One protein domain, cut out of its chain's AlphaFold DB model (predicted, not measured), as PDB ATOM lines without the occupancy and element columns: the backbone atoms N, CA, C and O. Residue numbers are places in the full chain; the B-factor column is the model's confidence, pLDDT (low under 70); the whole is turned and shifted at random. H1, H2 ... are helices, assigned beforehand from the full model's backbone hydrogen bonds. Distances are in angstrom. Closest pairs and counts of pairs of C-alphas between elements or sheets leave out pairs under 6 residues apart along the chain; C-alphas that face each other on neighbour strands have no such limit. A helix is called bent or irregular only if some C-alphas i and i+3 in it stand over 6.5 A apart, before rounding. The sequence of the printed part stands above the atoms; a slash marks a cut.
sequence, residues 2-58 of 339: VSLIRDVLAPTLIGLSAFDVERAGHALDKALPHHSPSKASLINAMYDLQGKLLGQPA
ATOM      1  N   VAL A   2     192.403 150.056 183.501       82.69
ATOM      2  CA  VAL A   2     191.913 151.042 184.496       82.69
ATOM      3  C   VAL A   2     190.741 151.896 183.991       82.69
ATOM      4  O   VAL A   2     189.780 152.084 184.730       82.69
ATOM      5  N   SER A   3     190.780 152.367 182.740       86.75
ATOM      6  CA  SER A   3     189.663 153.101 182.124       86.75
ATOM      7  C   SER A   3     188.396 152.254 182.036       86.75
ATOM      8  O   SER A   3     187.342 152.710 182.439       86.75
ATOM      9  N   LEU A   4     188.494 150.983 181.628       91.50
ATOM     10  CA  LEU A   4     187.341 150.069 181.595       91.50
ATOM     11  C   LEU A   4     186.708 149.892 182.978       91.50
ATOM     12  O   LEU A   4     185.488 149.913 183.111       91.50
ATOM     13  N   ILE A   5     187.531 149.747 184.020       92.56
ATOM     14  CA  ILE A   5     187.020 149.662 185.389       92.56
ATOM     15  C   ILE A   5     186.308 150.962 185.767       92.56
ATOM     16  O   ILE A   5     185.170 150.910 186.210       92.56
ATOM     17  N   ARG A   6     186.952 152.119 185.584       92.81
ATOM     18  CA  ARG A   6     186.419 153.421 186.012       92.81
ATOM     19  C   ARG A   6     185.176 153.846 185.228       92.81
ATOM     20  O   ARG A   6     184.229 154.336 185.830       92.81
ATOM     21  N   ASP A   7     185.211 153.679 183.913       93.94
ATOM     22  CA  ASP A   7     184.287 154.329 182.983       93.94
ATOM     23  C   ASP A   7     183.134 153.404 182.564       93.94
ATOM     24  O   ASP A   7     182.091 153.894 182.146       93.94
ATOM     25  N   VAL A   8     183.294 152.078 182.693       95.88
ATOM     26  CA  VAL A   8     182.287 151.091 182.255       95.88
ATOM     27  C   VAL A   8     181.776 150.246 183.419       95.88
ATOM     28  O   VAL A   8     180.573 150.173 183.650       95.88
ATOM     29  N   LEU A   9     182.674 149.605 184.170       96.81
ATOM     30  CA  LEU A   9     182.279 148.595 185.157       96.81
ATOM     31  C   LEU A   9     181.857 149.193 186.505       96.81
ATOM     32  O   LEU A   9     180.792 148.862 187.016       96.81
ATOM     33  N   ALA A  10     182.664 150.077 187.093       94.69
ATOM     34  CA  ALA A  10     182.401 150.655 188.411       94.69
ATOM     35  C   ALA A  10     181.051 151.396 188.509       94.69
ATOM     36  O   ALA A  10     180.377 151.198 189.520       94.69
ATOM     37  N   PRO A  11     180.593 152.165 187.494       97.06
ATOM     38  CA  PRO A  11     179.279 152.810 187.534       97.06
ATOM     39  C   PRO A  11     178.120 151.827 187.742       97.06
ATOM     40  O   PRO A  11     177.144 152.170 188.402       97.06
ATOM     41  N   THR A  12     178.244 150.591 187.246       97.31
ATOM     42  CA  THR A  12     177.197 149.556 187.361       97.31
ATOM     43  C   THR A  12     177.042 149.008 188.780       97.31
ATOM     44  O   THR A  12     176.031 148.383 189.091       97.31
ATOM     45  N   LEU A  13     178.039 149.239 189.639       96.94
ATOM     46  CA  LEU A  13     178.061 148.762 191.020       96.94
ATOM     47  C   LEU A  13     177.632 149.833 192.030       96.94
ATOM     48  O   LEU A  13     177.415 149.518 193.199       96.94
ATOM     49  N   ILE A  14     177.521 151.098 191.613       95.94
ATOM     50  CA  ILE A  14     177.141 152.188 192.514       95.94
ATOM     51  C   ILE A  14     175.702 151.985 192.993       95.94
ATOM     52  O   ILE A  14     174.787 151.793 192.199       95.94
ATOM     53  N   GLY A  15     175.513 152.033 194.314       95.56
ATOM     54  CA  GLY A  15     174.224 151.786 194.962       95.56
ATOM     55  C   GLY A  15     173.947 150.314 195.285       95.56
ATOM     56  O   GLY A  15     172.984 150.038 195.996       95.56
ATOM     57  N   LEU A  16     174.787 149.374 194.833       97.19
ATOM     58  CA  LEU A  16     174.684 147.973 195.242       97.19
ATOM     59  C   LEU A  16     175.311 147.737 196.618       97.19
ATOM     60  O   LEU A  16     176.315 148.350 196.988       97.19
ATOM     61  N   SER A  17     174.734 146.793 197.362       97.12
ATOM     62  CA  SER A  17     175.337 146.292 198.594       97.12
ATOM     63  C   SER A  17     176.593 145.478 198.286       97.12
ATOM     64  O   SER A  17     176.622 144.688 197.341       97.12
ATOM     65  N   ALA A  18     177.610 145.582 199.147       93.25
ATOM     66  CA  ALA A  18     178.797 144.727 199.086       93.25
ATOM     67  C   ALA A  18     178.458 143.231 199.218       93.25
ATOM     68  O   ALA A  18     179.246 142.392 198.795       93.25
ATOM     69  N   PHE A  19     177.295 142.898 199.785       95.94
ATOM     70  CA  PHE A  19     176.809 141.527 199.965       95.94
ATOM     71  C   PHE A  19     176.079 140.968 198.732       95.94
ATOM     72  O   PHE A  19     175.913 139.757 198.621       95.94
ATOM     73  N   ASP A  20     175.724 141.810 197.756       97.12
ATOM     74  CA  ASP A  20     174.993 141.404 196.549       97.12
ATOM     75  C   ASP A  20     175.943 140.927 195.428       97.12
ATOM     76  O   ASP A  20     175.837 141.354 194.276       97.12
ATOM     77  N   VAL A  21     176.905 140.050 195.744       96.31
ATOM     78  CA  VAL A  21     177.980 139.647 194.806       96.31
ATOM     79  C   VAL A  21     177.475 138.959 193.536       96.31
ATOM     80  O   VAL A  21     178.047 139.170 192.470       96.31
ATOM     81  N   GLU A  22     176.385 138.192 193.617       96.94
ATOM     82  CA  GLU A  22     175.746 137.581 192.441       96.94
ATOM     83  C   GLU A  22     175.189 138.663 191.505       96.94
ATOM     84  O   GLU A  22     175.462 138.671 190.304       96.94
ATOM     85  N   ARG A  23     174.456 139.633 192.069       97.81
ATOM     86  CA  ARG A  23     173.877 140.753 191.315       97.81
ATOM     87  C   ARG A  23     174.972 141.616 190.695       97.81
ATOM     88  O   ARG A  23     174.847 142.005 189.537       97.81
ATOM     89  N   ALA A  24     176.039 141.885 191.443       97.69
ATOM     90  CA  ALA A  24     177.205 142.603 190.944       97.69
ATOM     91  C   ALA A  24     177.869 141.852 189.784       97.69
ATOM     92  O   ALA A  24     178.098 142.446 188.736       97.69
ATOM     93  N   GLY A  25     178.111 140.545 189.927       96.31
ATOM     94  CA  GLY A  25     178.658 139.710 188.854       96.31
ATOM     95  C   GLY A  25     177.817 139.782 187.580       96.31
ATOM     96  O   GLY A  25     178.347 140.077 186.511       96.31
ATOM     97  N   HIS A  26     176.496 139.632 187.709       96.50
ATOM     98  CA  HIS A  26     175.571 139.744 186.582       96.50
ATOM     99  C   HIS A  26     175.601 141.132 185.917       96.50
ATOM    100  O   HIS A  26     175.637 141.231 184.689       96.50
ATOM    101  N   ALA A  27     175.616 142.210 186.708       97.50
ATOM    102  CA  ALA A  27     175.703 143.573 186.187       97.50
ATOM    103  C   ALA A  27     177.011 143.808 185.411       97.50
ATOM    104  O   ALA A  27     176.984 144.365 184.312       97.50
ATOM    105  N   LEU A  28     178.137 143.319 185.941       97.19
ATOM    106  CA  LEU A  28     179.445 143.397 185.289       97.19
ATOM    107  C   LEU A  28     179.484 142.600 183.980       97.19
ATOM    108  O   LEU A  28     180.032 143.085 182.990       97.19
ATOM    109  N   ASP A  29     178.909 141.397 183.962       94.94
ATOM    110  CA  ASP A  29     178.828 140.562 182.759       94.94
ATOM    111  C   ASP A  29     177.976 141.202 181.665       94.94
ATOM    112  O   ASP A  29     178.372 141.182 180.498       94.94
ATOM    113  N   LYS A  30     176.855 141.830 182.037       96.88
ATOM    114  CA  LYS A  30     175.992 142.561 181.102       96.88
ATOM    115  C   LYS A  30     176.665 143.816 180.543       96.88
ATOM    116  O   LYS A  30     176.502 144.115 179.365       96.88
ATOM    117  N   ALA A  31     177.389 144.559 181.381       96.50
ATOM    118  CA  ALA A  31     178.022 145.816 180.984       96.50
ATOM    119  C   ALA A  31     179.256 145.612 180.100       96.50
ATOM    120  O   ALA A  31     179.491 146.383 179.171       96.50
ATOM    121  N   LEU A  32     180.048 144.580 180.389       94.56
ATOM    122  CA  LEU A  32     181.213 144.225 179.595       94.56
ATOM    123  C   LEU A  32     181.334 142.705 179.546       94.56
ATOM    124  O   LEU A  32     181.919 142.115 180.455       94.56
ATOM    125  N   PRO A  33     180.823 142.046 178.497       90.06
ATOM    126  CA  PRO A  33     181.087 140.634 178.274       90.06
ATOM    127  C   PRO A  33     182.598 140.357 178.263       90.06
ATOM    128  O   PRO A  33     183.393 141.171 177.793       90.06
ATOM    129  N   HIS A  34     183.004 139.201 178.792       87.75
ATOM    130  CA  HIS A  34     184.417 138.811 178.933       87.75
ATOM    131  C   HIS A  34     185.225 139.739 179.866       87.75
ATOM    132  O   HIS A  34     184.690 140.285 180.824       87.75
ATOM    133  N   HIS A  35     186.538 139.861 179.664       92.00
ATOM    134  CA  HIS A  35     187.418 140.718 180.468       92.00
ATOM    135  C   HIS A  35     187.475 140.366 181.977       92.00
ATOM    136  O   HIS A  35     187.501 141.241 182.855       92.00
ATOM    137  N   SER A  36     187.559 139.064 182.269       93.94
ATOM    138  CA  SER A  36     187.589 138.474 183.613       93.94
ATOM    139  C   SER A  36     188.530 139.149 184.622       93.94
ATOM    140  O   SER A  36     188.086 139.340 185.754       93.94
ATOM    141  N   PRO A  37     189.755 139.607 184.279       92.38
ATOM    142  CA  PRO A  37     190.642 140.212 185.278       92.38
ATOM    143  C   PRO A  37     190.071 141.489 185.911       92.38
ATOM    144  O   PRO A  37     190.190 141.700 187.118       92.38
ATOM    145  N   SER A  38     189.388 142.325 185.120       93.56
ATOM    146  CA  SER A  38     188.744 143.537 185.648       93.56
ATOM    147  C   SER A  38     187.594 143.190 186.586       93.56
ATOM    148  O   SER A  38     187.469 143.784 187.655       93.56
ATOM    149  N   LYS A  39     186.775 142.203 186.208       95.31
ATOM    150  CA  LYS A  39     185.652 141.736 187.028       95.31
ATOM    151  C   LYS A  39     186.142 141.112 188.327       95.31
ATOM    152  O   LYS A  39     185.647 141.466 189.391       95.31
ATOM    153  N   ALA A  40     187.190 140.291 188.241       94.19
ATOM    154  CA  ALA A  40     187.838 139.684 189.393       94.19
ATOM    155  C   ALA A  40     188.285 140.739 190.403       94.19
ATOM    156  O   ALA A  40     188.013 140.582 191.586       94.19
ATOM    157  N   SER A  41     188.888 141.843 189.948       92.06
ATOM    158  CA  SER A  41     189.320 142.919 190.849       92.06
ATOM    159  C   SER A  41     188.167 143.541 191.651       92.06
ATOM    160  O   SER A  41     188.315 143.772 192.849       92.06
ATOM    161  N   LEU A  42     187.004 143.752 191.024       94.88
ATOM    162  CA  LEU A  42     185.829 144.343 191.669       94.88
ATOM    163  C   LEU A  42     185.125 143.345 192.592       94.88
ATOM    164  O   LEU A  42     184.824 143.682 193.734       94.88
ATOM    165  N   ILE A  43     184.924 142.106 192.136       96.06
ATOM    166  CA  ILE A  43     184.314 141.046 192.948       96.06
ATOM    167  C   ILE A  43     185.171 140.751 194.177       96.06
ATOM    168  O   ILE A  43     184.658 140.703 195.291       96.06
ATOM    169  N   ASN A  44     186.486 140.619 194.007       93.88
ATOM    170  CA  ASN A  44     187.407 140.397 195.117       93.88
ATOM    171  C   ASN A  44     187.368 141.562 196.120       93.88
ATOM    172  O   ASN A  44     187.308 141.323 197.323       93.88
ATOM    173  N   ALA A  45     187.304 142.811 195.646       92.06
ATOM    174  CA  ALA A  45     187.147 143.977 196.516       92.06
ATOM    175  C   ALA A  45     185.820 143.974 197.300       92.06
ATOM    176  O   ALA A  45     185.776 144.460 198.430       92.06
ATOM    177  N   MET A  46     184.743 143.404 196.750       94.31
ATOM    178  CA  MET A  46     183.491 143.229 197.491       94.31
ATOM    179  C   MET A  46     183.649 142.225 198.639       94.31
ATOM    180  O   MET A  46     183.226 142.536 199.748       94.31
ATOM    181  N   TYR A  47     184.309 141.079 198.430       93.19
ATOM    182  CA  TYR A  47     184.608 140.126 199.518       93.19
ATOM    183  C   TYR A  47     185.530 140.730 200.589       93.19
ATOM    184  O   TYR A  47     185.319 140.513 201.783       93.19
ATOM    185  N   ASP A  48     186.521 141.527 200.180       90.31
ATOM    186  CA  ASP A  48     187.371 142.301 201.095       90.31
ATOM    187  C   ASP A  48     186.526 143.257 201.957       90.31
ATOM    188  O   ASP A  48     186.656 143.291 203.183       90.31
ATOM    189  N   LEU A  49     185.590 143.984 201.339       90.62
ATOM    190  CA  LEU A  49     184.678 144.887 202.041       90.62
ATOM    191  C   LEU A  49     183.713 144.143 202.980       90.62
ATOM    192  O   LEU A  49     183.522 144.589 204.111       90.62
ATOM    193  N   GLN A  50     183.151 143.005 202.565       91.62
ATOM    194  CA  GLN A  50     182.312 142.158 203.426       91.62
ATOM    195  C   GLN A  50     183.069 141.735 204.689       91.62
ATOM    196  O   GLN A  50     182.577 141.916 205.807       91.62
ATOM    197  N   GLY A  51     184.299 141.238 204.518       89.25
ATOM    198  CA  GLY A  51     185.150 140.831 205.633       89.25
ATOM    199  C   GLY A  51     185.460 141.985 206.581       89.25
ATOM    200  O   GLY A  51     185.407 141.831 207.802       89.25
ATOM    201  N   LYS A  52     185.688 143.187 206.042       85.94
ATOM    202  CA  LYS A  52     185.900 144.393 206.852       85.94
ATOM    203  C   LYS A  52     184.676 144.808 207.649       85.94
ATOM    204  O   LYS A  52     184.840 145.154 208.819       85.94
ATOM    205  N   LEU A  53     183.495 144.794 207.035       89.94
ATOM    206  CA  LEU A  53     182.245 145.190 207.686       89.94
ATOM    207  C   LEU A  53     181.880 144.240 208.831       89.94
ATOM    208  O   LEU A  53     181.411 144.698 209.868       89.94
ATOM    209  N   LEU A  54     182.146 142.941 208.665       90.44
ATOM    210  CA  LEU A  54     181.776 141.909 209.639       90.44
ATOM    211  C   LEU A  54     182.915 141.482 210.572       90.44
ATOM    212  O   LEU A  54     182.690 140.715 211.503       90.44
ATOM    213  N   GLY A  55     184.140 141.957 210.336       87.94
ATOM    214  CA  GLY A  55     185.312 141.524 211.095       87.94
ATOM    215  C   GLY A  55     185.677 140.054 210.867       87.94
ATOM    216  O   GLY A  55     186.210 139.428 211.777       87.94
ATOM    217  N   GLN A  56     185.383 139.508 209.683       89.00
ATOM    218  CA  GLN A  56     185.585 138.096 209.337       89.00
ATOM    219  C   GLN A  56     186.541 137.936 208.140       89.00
ATOM    220  O   GLN A  56     186.571 138.806 207.265       89.00
ATOM    221  N   PRO A  57     187.301 136.830 208.052       86.62
ATOM    222  CA  PRO A  57     188.102 136.514 206.870       86.62
ATOM    223  C   PRO A  57     187.211 136.087 205.695       86.62
ATOM    224  O   PRO A  57     186.139 135.511 205.899       86.62
ATOM    225  N   ALA A  58     187.655 136.335 204.457       85.44
ATOM    226  CA  ALA A  58     186.813 136.154 203.267       85.44
ATOM    227  C   ALA A  58     186.380 134.697 203.024       85.44
ATOM    228  O   ALA A  58     185.291 134.455 202.511       85.44
TER     229      ALA A  58
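This is residues 2 to 58 of the 339 residues of a protein of Mesorhizobium delmotii (UniProt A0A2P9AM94). Two helices, H2 and H3, fold into a hairpin, and a third, H1, crosses one side of it near the tight turn. H3 is the longest helix; it reaches past the other two, and residues 55 to 58 fold back after it. The printed part has 57 residues with three named helices in the order H1, H2, H3, no named strand, and the class all helix. It is compact, with a radius of gyration of the C-alphas of 11.2 A, and its outline is elongated, 32 by 19 by 16 A.

H1, residues 2 to 13, touches H2, residues 21 to 31, with residues 8 to 13 alone; their closest C-alphas, those of Leu 9 and Leu 28, are 5.9 A apart. These two run opposite ways at a steep tilt of 57 degrees. H3, residues 36 to 54, touches H1 with residues 38 to 42 alone; the closest C-alphas, of Ile 5 and Ser 38, are 6.4 A apart. H1 and H3 run the same way at a steep tilt of 52 degrees. H2 and H3 form a helical hairpin, opposite ways at a shallow tilt of 27 degrees. H3 touches H2 with residues 39 to 46 alone, closest at the C-alphas of Leu 28 and Lys 39, 6.7 A apart. In H2 and H3 every O i to N i+4 pair is within hydrogen-bond range; in H1, 4 of 8 are.

H1 begins at C-alpha 2, (191.913, 151.042, 184.496), and measures 15.5 A. It is irregular, but only just: C-alphas 7 and 10 are 6.8 A apart. H2 measures 15.1 A. H3 measures 26.9 A and ends at C-alpha 54, (181.776, 141.909, 209.639).

The C-alphas farthest apart, of Pro 33 and Gly 55, are 33.1 A apart. The link from H1 to H2 is short and that from H2 to H3 tight. The printed part has no cut, and no printed residue is under 70 in pLDDT.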